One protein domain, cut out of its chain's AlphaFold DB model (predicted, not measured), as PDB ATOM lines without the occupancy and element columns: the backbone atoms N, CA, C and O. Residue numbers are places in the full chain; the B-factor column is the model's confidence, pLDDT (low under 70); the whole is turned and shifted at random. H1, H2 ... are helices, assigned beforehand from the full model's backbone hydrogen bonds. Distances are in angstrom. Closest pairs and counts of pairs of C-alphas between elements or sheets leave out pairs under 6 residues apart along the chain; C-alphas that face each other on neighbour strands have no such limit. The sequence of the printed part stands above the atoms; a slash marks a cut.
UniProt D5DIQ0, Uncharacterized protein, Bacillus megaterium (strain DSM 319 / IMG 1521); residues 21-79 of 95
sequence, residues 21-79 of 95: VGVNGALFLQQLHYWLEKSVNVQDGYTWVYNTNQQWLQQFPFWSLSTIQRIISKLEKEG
ATOM      1  N   VAL A  21      24.709 -18.980 -86.028       93.81
ATOM      2  CA  VAL A  21      23.748 -20.030 -86.446       93.81
ATOM      3  C   VAL A  21      22.846 -20.535 -85.309       93.81
ATOM      4  O   VAL A  21      21.892 -21.293 -85.527       93.81
ATOM      5  N   GLY A  22      23.112 -20.082 -84.080       95.25
ATOM      6  CA  GLY A  22      22.544 -20.600 -82.839       95.25
ATOM      7  C   GLY A  22      23.309 -21.818 -82.310       95.25
ATOM      8  O   GLY A  22      23.902 -22.579 -83.073       95.25
ATOM      9  N   VAL A  23      23.255 -22.048 -80.995       95.50
ATOM     10  CA  VAL A  23      23.989 -23.141 -80.318       95.50
ATOM     11  C   VAL A  23      23.687 -24.511 -80.933       95.50
ATOM     12  O   VAL A  23      24.602 -25.277 -81.216       95.50
ATOM     13  N   ASN A  24      22.413 -24.799 -81.214       95.56
ATOM     14  CA  ASN A  24      22.005 -26.082 -81.793       95.56
ATOM     15  C   ASN A  24      22.548 -26.293 -83.212       95.56
ATOM     16  O   ASN A  24      23.018 -27.380 -83.539       95.56
ATOM     17  N   GLY A  25      22.501 -25.252 -84.050       95.62
ATOM     18  CA  GLY A  25      23.069 -25.306 -85.396       95.62
ATOM     19  C   GLY A  25      24.583 -25.486 -85.347       95.62
ATOM     20  O   GLY A  25      25.124 -26.310 -86.074       95.62
ATOM     21  N   ALA A  26      25.256 -24.781 -84.434       96.25
ATOM     22  CA  ALA A  26      26.704 -24.839 -84.284       96.25
ATOM     23  C   ALA A  26      27.178 -26.220 -83.821       96.25
ATOM     24  O   ALA A  26      28.118 -26.759 -84.397       96.25
ATOM     25  N   LEU A  27      26.496 -26.820 -82.839       95.50
ATOM     26  CA  LEU A  27      26.762 -28.191 -82.392       95.50
ATOM     27  C   LEU A  27      26.600 -29.197 -83.536       95.50
ATOM     28  O   LEU A  27      27.469 -30.043 -83.746       95.50
ATOM     29  N   PHE A  28      25.507 -29.090 -84.296       95.38
ATOM     30  CA  PHE A  28      25.257 -29.991 -85.416       95.38
ATOM     31  C   PHE A  28      26.310 -29.836 -86.521       95.38
ATOM     32  O   PHE A  28      26.849 -30.835 -86.988       95.38
ATOM     33  N   LEU A  29      26.641 -28.599 -86.909       95.12
ATOM     34  CA  LEU A  29      27.660 -28.321 -87.923       95.12
ATOM     35  C   LEU A  29      29.043 -28.817 -87.500       95.12
ATOM     36  O   LEU A  29      29.740 -29.409 -88.320       95.12
ATOM     37  N   GLN A  30      29.428 -28.631 -86.235       94.00
ATOM     38  CA  GLN A  30      30.718 -29.113 -85.740       94.00
ATOM     39  C   GLN A  30      30.805 -30.641 -85.811       94.00
ATOM     40  O   GLN A  30      31.808 -31.190 -86.268       94.00
ATOM     41  N   GLN A  31      29.738 -31.337 -85.409       93.31
ATOM     42  CA  GLN A  31      29.694 -32.794 -85.478       93.31
ATOM     43  C   GLN A  31      29.636 -33.302 -86.925       93.31
ATOM     44  O   GLN A  31      30.270 -34.301 -87.259       93.31
ATOM     45  N   LEU A  32      28.903 -32.616 -87.805       93.31
ATOM     46  CA  LEU A  32      28.882 -32.925 -89.232       93.31
ATOM     47  C   LEU A  32      30.270 -32.756 -89.856       93.31
ATOM     48  O   LEU A  32      30.709 -33.635 -90.593       93.31
ATOM     49  N   HIS A  33      30.973 -31.674 -89.524       92.00
ATOM     50  CA  HIS A  33      32.333 -31.416 -89.986       92.00
ATOM     51  C   HIS A  33      33.301 -32.531 -89.573       92.00
ATOM     52  O   HIS A  33      34.008 -33.054 -90.429       92.00
ATOM     53  N   TYR A  34      33.244 -32.988 -88.317       90.75
ATOM     54  CA  TYR A  34      34.025 -34.143 -87.854       90.75
ATOM     55  C   TYR A  34      33.807 -35.395 -88.721       90.75
ATOM     56  O   TYR A  34      34.755 -36.109 -89.050       90.75
ATOM     57  N   TRP A  35      32.559 -35.681 -89.101       90.31
ATOM     58  CA  TRP A  35      32.270 -36.821 -89.972       90.31
ATOM     59  C   TRP A  35      32.727 -36.601 -91.408       90.31
ATOM     60  O   TRP A  35      33.164 -37.556 -92.044       90.31
ATOM     61  N   LEU A  36      32.637 -35.371 -91.914       89.94
ATOM     62  CA  LEU A  36      33.117 -35.023 -93.248       89.94
ATOM     63  C   LEU A  36      34.636 -35.184 -93.351       89.94
ATOM     64  O   LEU A  36      35.097 -35.764 -94.326       89.94
ATOM     65  N   GLU A  37      35.403 -34.779 -92.335       89.12
ATOM     66  CA  GLU A  37      36.860 -34.988 -92.300       89.12
ATOM     67  C   GLU A  37      37.252 -36.471 -92.319       89.12
ATOM     68  O   GLU A  37      38.302 -36.839 -92.842       89.12
ATOM     69  N   LYS A  38      36.404 -37.338 -91.755       86.44
ATOM     70  CA  LYS A  38      36.635 -38.789 -91.701       86.44
ATOM     71  C   LYS A  38      36.035 -39.558 -92.869       86.44
ATOM     72  O   LYS A  38      36.295 -40.754 -93.005       86.44
ATOM     73  N   SER A  39      35.188 -38.922 -93.666       86.94
ATOM     74  CA  SER A  39      34.490 -39.598 -94.745       86.94
ATOM     75  C   SER A  39      35.385 -39.708 -95.970       86.94
ATOM     76  O   SER A  39      35.935 -38.727 -96.457       86.94
ATOM     77  N   VAL A  40      35.468 -40.917 -96.516       82.75
ATOM     78  CA  VAL A  40      36.098 -41.193 -97.815       82.75
ATOM     79  C   VAL A  40      35.096 -41.116 -98.972       82.75
ATOM     80  O   VAL A  40      35.447 -41.344-100.126       82.75
ATOM     81  N   ASN A  41      33.826 -40.820 -98.674       81.69
ATOM     82  CA  ASN A  41      32.763 -40.795 -99.670       81.69
ATOM     83  C   ASN A  41      32.734 -39.434-100.364       81.69
ATOM     84  O   ASN A  41      32.065 -38.515 -99.896       81.69
ATOM     85  N   VAL A  42      33.441 -39.321-101.485       82.12
ATOM     86  CA  VAL A  42      33.398 -38.139-102.353       82.12
ATOM     87  C   VAL A  42      32.525 -38.441-103.569       82.12
ATOM     88  O   VAL A  42      32.756 -39.421-104.275       82.12
ATOM     89  N   GLN A  43      31.504 -37.618-103.808       77.81
ATOM     90  CA  GLN A  43      30.612 -37.697-104.970       77.81
ATOM     91  C   GLN A  43      30.264 -36.287-105.450       77.81
ATOM     92  O   GLN A  43      30.008 -35.401-104.636       77.81
ATOM     93  N   ASP A  44      30.263 -36.084-106.769       75.56
ATOM     94  CA  ASP A  44      29.979 -34.794-107.420       75.56
ATOM     95  C   ASP A  44      30.873 -33.635-106.932       75.56
ATOM     96  O   ASP A  44      30.460 -32.479-106.911       75.56
ATOM     97  N   GLY A  45      32.104 -33.942-106.503       77.94
ATOM     98  CA  GLY A  45      33.036 -32.962-105.929       77.94
ATOM     99  C   GLY A  45      32.767 -32.599-104.463       77.94
ATOM    100  O   GLY A  45      33.492 -31.775-103.909       77.94
ATOM    101  N   TYR A  46      31.780 -33.228-103.818       77.94
ATOM    102  CA  TYR A  46      31.443 -33.026-102.408       77.94
ATOM    103  C   TYR A  46      31.758 -34.265-101.570       77.94
ATOM    104  O   TYR A  46      31.563 -35.399-102.009       77.94
ATOM    105  N   THR A  47      32.185 -34.052-100.327       85.50
ATOM    106  CA  THR A  47      32.277 -35.122 -99.329       85.50
ATOM    107  C   THR A  47      30.915 -35.335 -98.673       85.50
ATOM    108  O   THR A  47      30.263 -34.378 -98.256       85.50
ATOM    109  N   TRP A  48      30.484 -36.590 -98.562       87.94
ATOM    110  CA  TRP A  48      29.168 -36.966 -98.044       87.94
ATOM    111  C   TRP A  48      29.262 -37.757 -96.744       87.94
ATOM    112  O   TRP A  48      30.141 -38.602 -96.565       87.94
ATOM    113  N   VAL A  49      28.293 -37.538 -95.854       88.25
ATOM    114  CA  VAL A  49      28.082 -38.346 -94.646       88.25
ATOM    115  C   VAL A  49      26.696 -38.967 -94.716       88.25
ATOM    116  O   VAL A  49      25.689 -38.263 -94.790       88.25
ATOM    117  N   TYR A  50      26.636 -40.296 -94.669       86.00
ATOM    118  CA  TYR A  50      25.383 -41.046 -94.702       86.00
ATOM    119  C   TYR A  50      24.937 -41.399 -93.283       86.00
ATOM    120  O   TYR A  50      25.164 -42.511 -92.813       86.00
ATOM    121  N   ASN A  51      24.284 -40.446 -92.616       88.94
ATOM    122  CA  ASN A  51      23.697 -40.647 -91.294       88.94
ATOM    123  C   ASN A  51      22.172 -40.499 -91.350       88.94
ATOM    124  O   ASN A  51      21.633 -39.501 -91.831       88.94
ATOM    125  N   THR A  52      21.468 -41.487 -90.807       88.06
ATOM    126  CA  THR A  52      20.028 -41.420 -90.546       88.06
ATOM    127  C   THR A  52      19.728 -40.488 -89.368       88.06
ATOM    128  O   THR A  52      20.579 -40.243 -88.512       88.06
ATOM    129  N   ASN A  53      18.481 -40.016 -89.257       87.56
ATOM    130  CA  ASN A  53      18.058 -39.204 -88.108       87.56
ATOM    131  C   ASN A  53      18.264 -39.928 -86.763       87.56
ATOM    132  O   ASN A  53      18.538 -39.275 -85.763       87.56
ATOM    133  N   GLN A  54      18.160 -41.263 -86.728       88.31
ATOM    134  CA  GLN A  54      18.412 -42.037 -85.508       88.31
ATOM    135  C   GLN A  54      19.900 -42.122 -85.157       88.31
ATOM    136  O   GLN A  54      20.249 -42.029 -83.986       88.31
ATOM    137  N   GLN A  55      20.789 -42.218 -86.146       90.81
ATOM    138  CA  GLN A  55      22.237 -42.155 -85.904       90.81
ATOM    139  C   GLN A  55      22.677 -40.769 -85.423       90.81
ATOM    140  O   GLN A  55      23.582 -40.659 -84.599       90.81
ATOM    141  N   TRP A  56      22.020 -39.702 -85.889       93.06
ATOM    142  CA  TRP A  56      22.208 -38.372 -85.309       93.06
ATOM    143  C   TRP A  56      21.688 -38.299 -83.871       93.06
ATOM    144  O   TRP A  56      22.351 -37.719 -83.020       93.06
ATOM    145  N   LEU A  57      20.552 -38.933 -83.571       92.81
ATOM    146  CA  LEU A  57      19.998 -38.987 -82.215       92.81
ATOM    147  C   LEU A  57      20.931 -39.693 -81.224       92.81
ATOM    148  O   LEU A  57      21.055 -39.251 -80.091       92.81
ATOM    149  N   GLN A  58      21.636 -40.740 -81.658       90.81
ATOM    150  CA  GLN A  58      22.647 -41.409 -80.831       90.81
ATOM    151  C   GLN A  58      23.813 -40.484 -80.448       90.81
ATOM    152  O   GLN A  58      24.383 -40.636 -79.375       90.81
ATOM    153  N   GLN A  59      24.151 -39.516 -81.304       90.88
ATOM    154  CA  GLN A  59      25.208 -38.528 -81.047       90.88
ATOM    155  C   GLN A  59      24.702 -37.324 -80.247       90.88
ATOM    156  O   GLN A  59      25.474 -36.663 -79.559       90.88
ATOM    157  N   PHE A  60      23.399 -37.056 -80.322       92.69
ATOM    158  CA  PHE A  60      22.728 -35.965 -79.629       92.69
ATOM    159  C   PHE A  60      21.557 -36.497 -78.784       92.69
ATOM    160  O   PHE A  60      20.403 -36.145 -79.051       92.69
ATOM    161  N   PRO A  61      21.820 -37.330 -77.753       90.38
ATOM    162  CA  PRO A  61      20.772 -38.016 -76.986       90.38
ATOM    163  C   PRO A  61      19.900 -37.065 -76.151       90.38
ATOM    164  O   PRO A  61      18.868 -37.467 -75.621       90.38
ATOM    165  N   PHE A  62      20.298 -35.797 -76.043       92.94
ATOM    166  CA  PHE A  62      19.558 -34.728 -75.373       92.94
ATOM    167  C   PHE A  62      18.583 -33.977 -76.296       92.94
ATOM    168  O   PHE A  62      17.842 -33.109 -75.832       92.94
ATOM    169  N   TRP A  63      18.570 -34.273 -77.599       95.38
ATOM    170  CA  TRP A  63      17.575 -33.743 -78.531       95.38
ATOM    171  C   TRP A  63      16.485 -34.766 -78.822       95.38
ATOM    172  O   TRP A  63      16.689 -35.970 -78.752       95.38
ATOM    173  N   SER A  64      15.309 -34.280 -79.209       95.94
ATOM    174  CA  SER A  64      14.288 -35.118 -79.833       95.94
ATOM    175  C   SER A  64      14.567 -35.294 -81.329       95.94
ATOM    176  O   SER A  64      15.217 -34.460 -81.969       95.94
ATOM    177  N   LEU A  65      13.967 -36.319 -81.938       94.69
ATOM    178  CA  LEU A  65      14.019 -36.510 -83.389       94.69
ATOM    179  C   LEU A  65      13.440 -35.304 -84.157       94.69
ATOM    180  O   LEU A  65      14.004 -34.887 -85.168       94.69
ATOM    181  N   SER A  66      12.376 -34.683 -83.635       95.62
ATOM    182  CA  SER A  66      11.804 -33.448 -84.192       95.62
ATOM    183  C   SER A  66      12.769 -32.261 -84.119       95.62
ATOM    184  O   SER A  66      12.819 -31.440 -85.036       95.62
ATOM    185  N   THR A  67      13.587 -32.183 -83.066       96.12
ATOM    186  CA  THR A  67      14.606 -31.139 -82.920       96.12
ATOM    187  C   THR A  67      15.710 -31.310 -83.957       96.12
ATOM    188  O   THR A  67      16.043 -30.336 -84.632       96.12
ATOM    189  N   ILE A  68      16.200 -32.537 -84.165       95.69
ATOM    190  CA  ILE A  68      17.195 -32.846 -85.208       95.69
ATOM    191  C   ILE A  68      16.663 -32.472 -86.593       95.69
ATOM    192  O   ILE A  68      17.334 -31.766 -87.344       95.69
ATOM    193  N   GLN A  69      15.433 -32.875 -86.922       94.00
ATOM    194  CA  GLN A  69      14.811 -32.540 -88.206       94.00
ATOM    195  C   GLN A  69      14.692 -31.027 -88.419       94.00
ATOM    196  O   GLN A  69      14.994 -30.537 -89.509       94.00
ATOM    197  N   ARG A  70      14.289 -30.281 -87.382       95.44
ATOM    198  CA  ARG A  70      14.195 -28.817 -87.438       95.44
ATOM    199  C   ARG A  70      15.563 -28.164 -87.633       95.44
ATOM    200  O   ARG A  70      15.658 -27.226 -88.415       95.44
ATOM    201  N   ILE A  71      16.604 -28.652 -86.951       96.06
ATOM    202  CA  ILE A  71      17.976 -28.139 -87.098       96.06
ATOM    203  C   ILE A  71      18.474 -28.364 -88.527       96.06
ATOM    204  O   ILE A  71      18.884 -27.406 -89.174       96.06
ATOM    205  N   ILE A  72      18.371 -29.595 -89.037       94.12
ATOM    206  CA  ILE A  72      18.793 -29.938 -90.403       94.12
ATOM    207  C   ILE A  72      18.047 -29.075 -91.423       94.12
ATOM    208  O   ILE A  72      18.677 -28.451 -92.268       94.12
ATOM    209  N   SER A  73      16.719 -28.975 -91.306       94.12
ATOM    210  CA  SER A  73      15.903 -28.194 -92.251       94.12
ATOM    211  C   SER A  73      16.236 -26.700 -92.207       94.12
ATOM    212  O   SER A  73      16.230 -26.036 -93.240       94.12
ATOM    213  N   LYS A  74      16.536 -26.156 -91.017       95.25
ATOM    214  CA  LYS A  74      16.977 -24.765 -90.861       95.25
ATOM    215  C   LYS A  74      18.311 -24.535 -91.576       95.25
ATOM    216  O   LYS A  74      18.401 -23.620 -92.384       95.25
ATOM    217  N   LEU A  75      19.311 -25.372 -91.303       94.94
ATOM    218  CA  LEU A  75      20.648 -25.248 -91.892       94.94
ATOM    219  C   LEU A  75      20.633 -25.441 -93.415       94.94
ATOM    220  O   LEU A  75      21.364 -24.756 -94.125       94.94
ATOM    221  N   GLU A  76      19.785 -26.342 -93.918       93.69
ATOM    222  CA  GLU A  76      19.561 -26.542 -95.353       93.69
ATOM    223  C   GLU A  76      18.943 -25.294 -95.995       93.69
ATOM    224  O   GLU A  76      19.443 -24.800 -97.003       93.69
ATOM    225  N   LYS A  77      17.905 -24.718 -95.371       93.69
ATOM    226  CA  LYS A  77      17.266 -23.480 -95.845       93.69
ATOM    227  C   LYS A  77      18.221 -22.281 -95.841       93.69
ATOM    228  O   LYS A  77      18.107 -21.409 -96.695       93.69
ATOM    229  N   GLU A  78      19.145 -22.236 -94.886       92.81
ATOM    230  CA  GLU A  78      20.193 -21.211 -94.790       92.81
ATOM    231  C   GLU A  78      21.382 -21.478 -95.734       92.81
ATOM    232  O   GLU A  78      22.326 -20.692 -95.759       92.81
ATOM    233  N   GLY A  79      21.352 -22.566 -96.516       91.19
ATOM    234  CA  GLY A  79      22.399 -22.915 -97.479       91.19
ATOM    235  C   GLY A  79      23.704 -23.403 -96.845       91.19
ATOM    236  O   GLY A  79      24.727 -23.463 -97.522       91.19
TER     237      GLY A  79
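Overview. This is residues 21 to 79 of the 95 residues of an uncharacterized protein of Bacillus megaterium (strain DSM 319 / IMG 1521) (UniProt D5DIQ0). The first part of the long helix H1 packs on the later part of H3, whose first part packs on short H2; the unnamed loop of residues 39 to 52 reaches out beyond the last end of H1 and folds back toward H2. The 59 printed residues, all helix by class with H1, H2 and H3 in chain order, are compact: radius of gyration of the C-alphas 11.7 A, spans 31 by 24 by 15 A.

Along the chain. H1, residues 23 to 38, measures 23.1 A from C-alpha 23 at (23.989, -23.141, -80.318). H3, residues 65 to 77, measures 18.3 A and ends with C-alpha 77 at (17.266, -23.480, -95.845). H2 is residues 53 to 59, 10.1 A.

Arrangement. H1, with residues 24 to 28 alone, touches residues 71 to 75 of H3, about perpendicular at 80 degrees; the closest C-alphas, of Gly 25 and Ile 71, are 6.1 A apart. H2 touches H3, at residues 65 to 69 alone of H3, about perpendicular at 76 degrees; the closest C-alphas, of Leu 57 and Leu 65, are 6.6 A apart. H1 and H2 are near each other. Every O i to N i+4 pair is within hydrogen-bond range in H1 and H3, 2 of 3 in H2.

Size, cuts and confidence. The C-alphas farthest apart, of Asp 44 and Phe 62, are 33.7 A apart. H1 to H2 is a long link. The printed part has no cut, and no printed residue is under pLDDT 70.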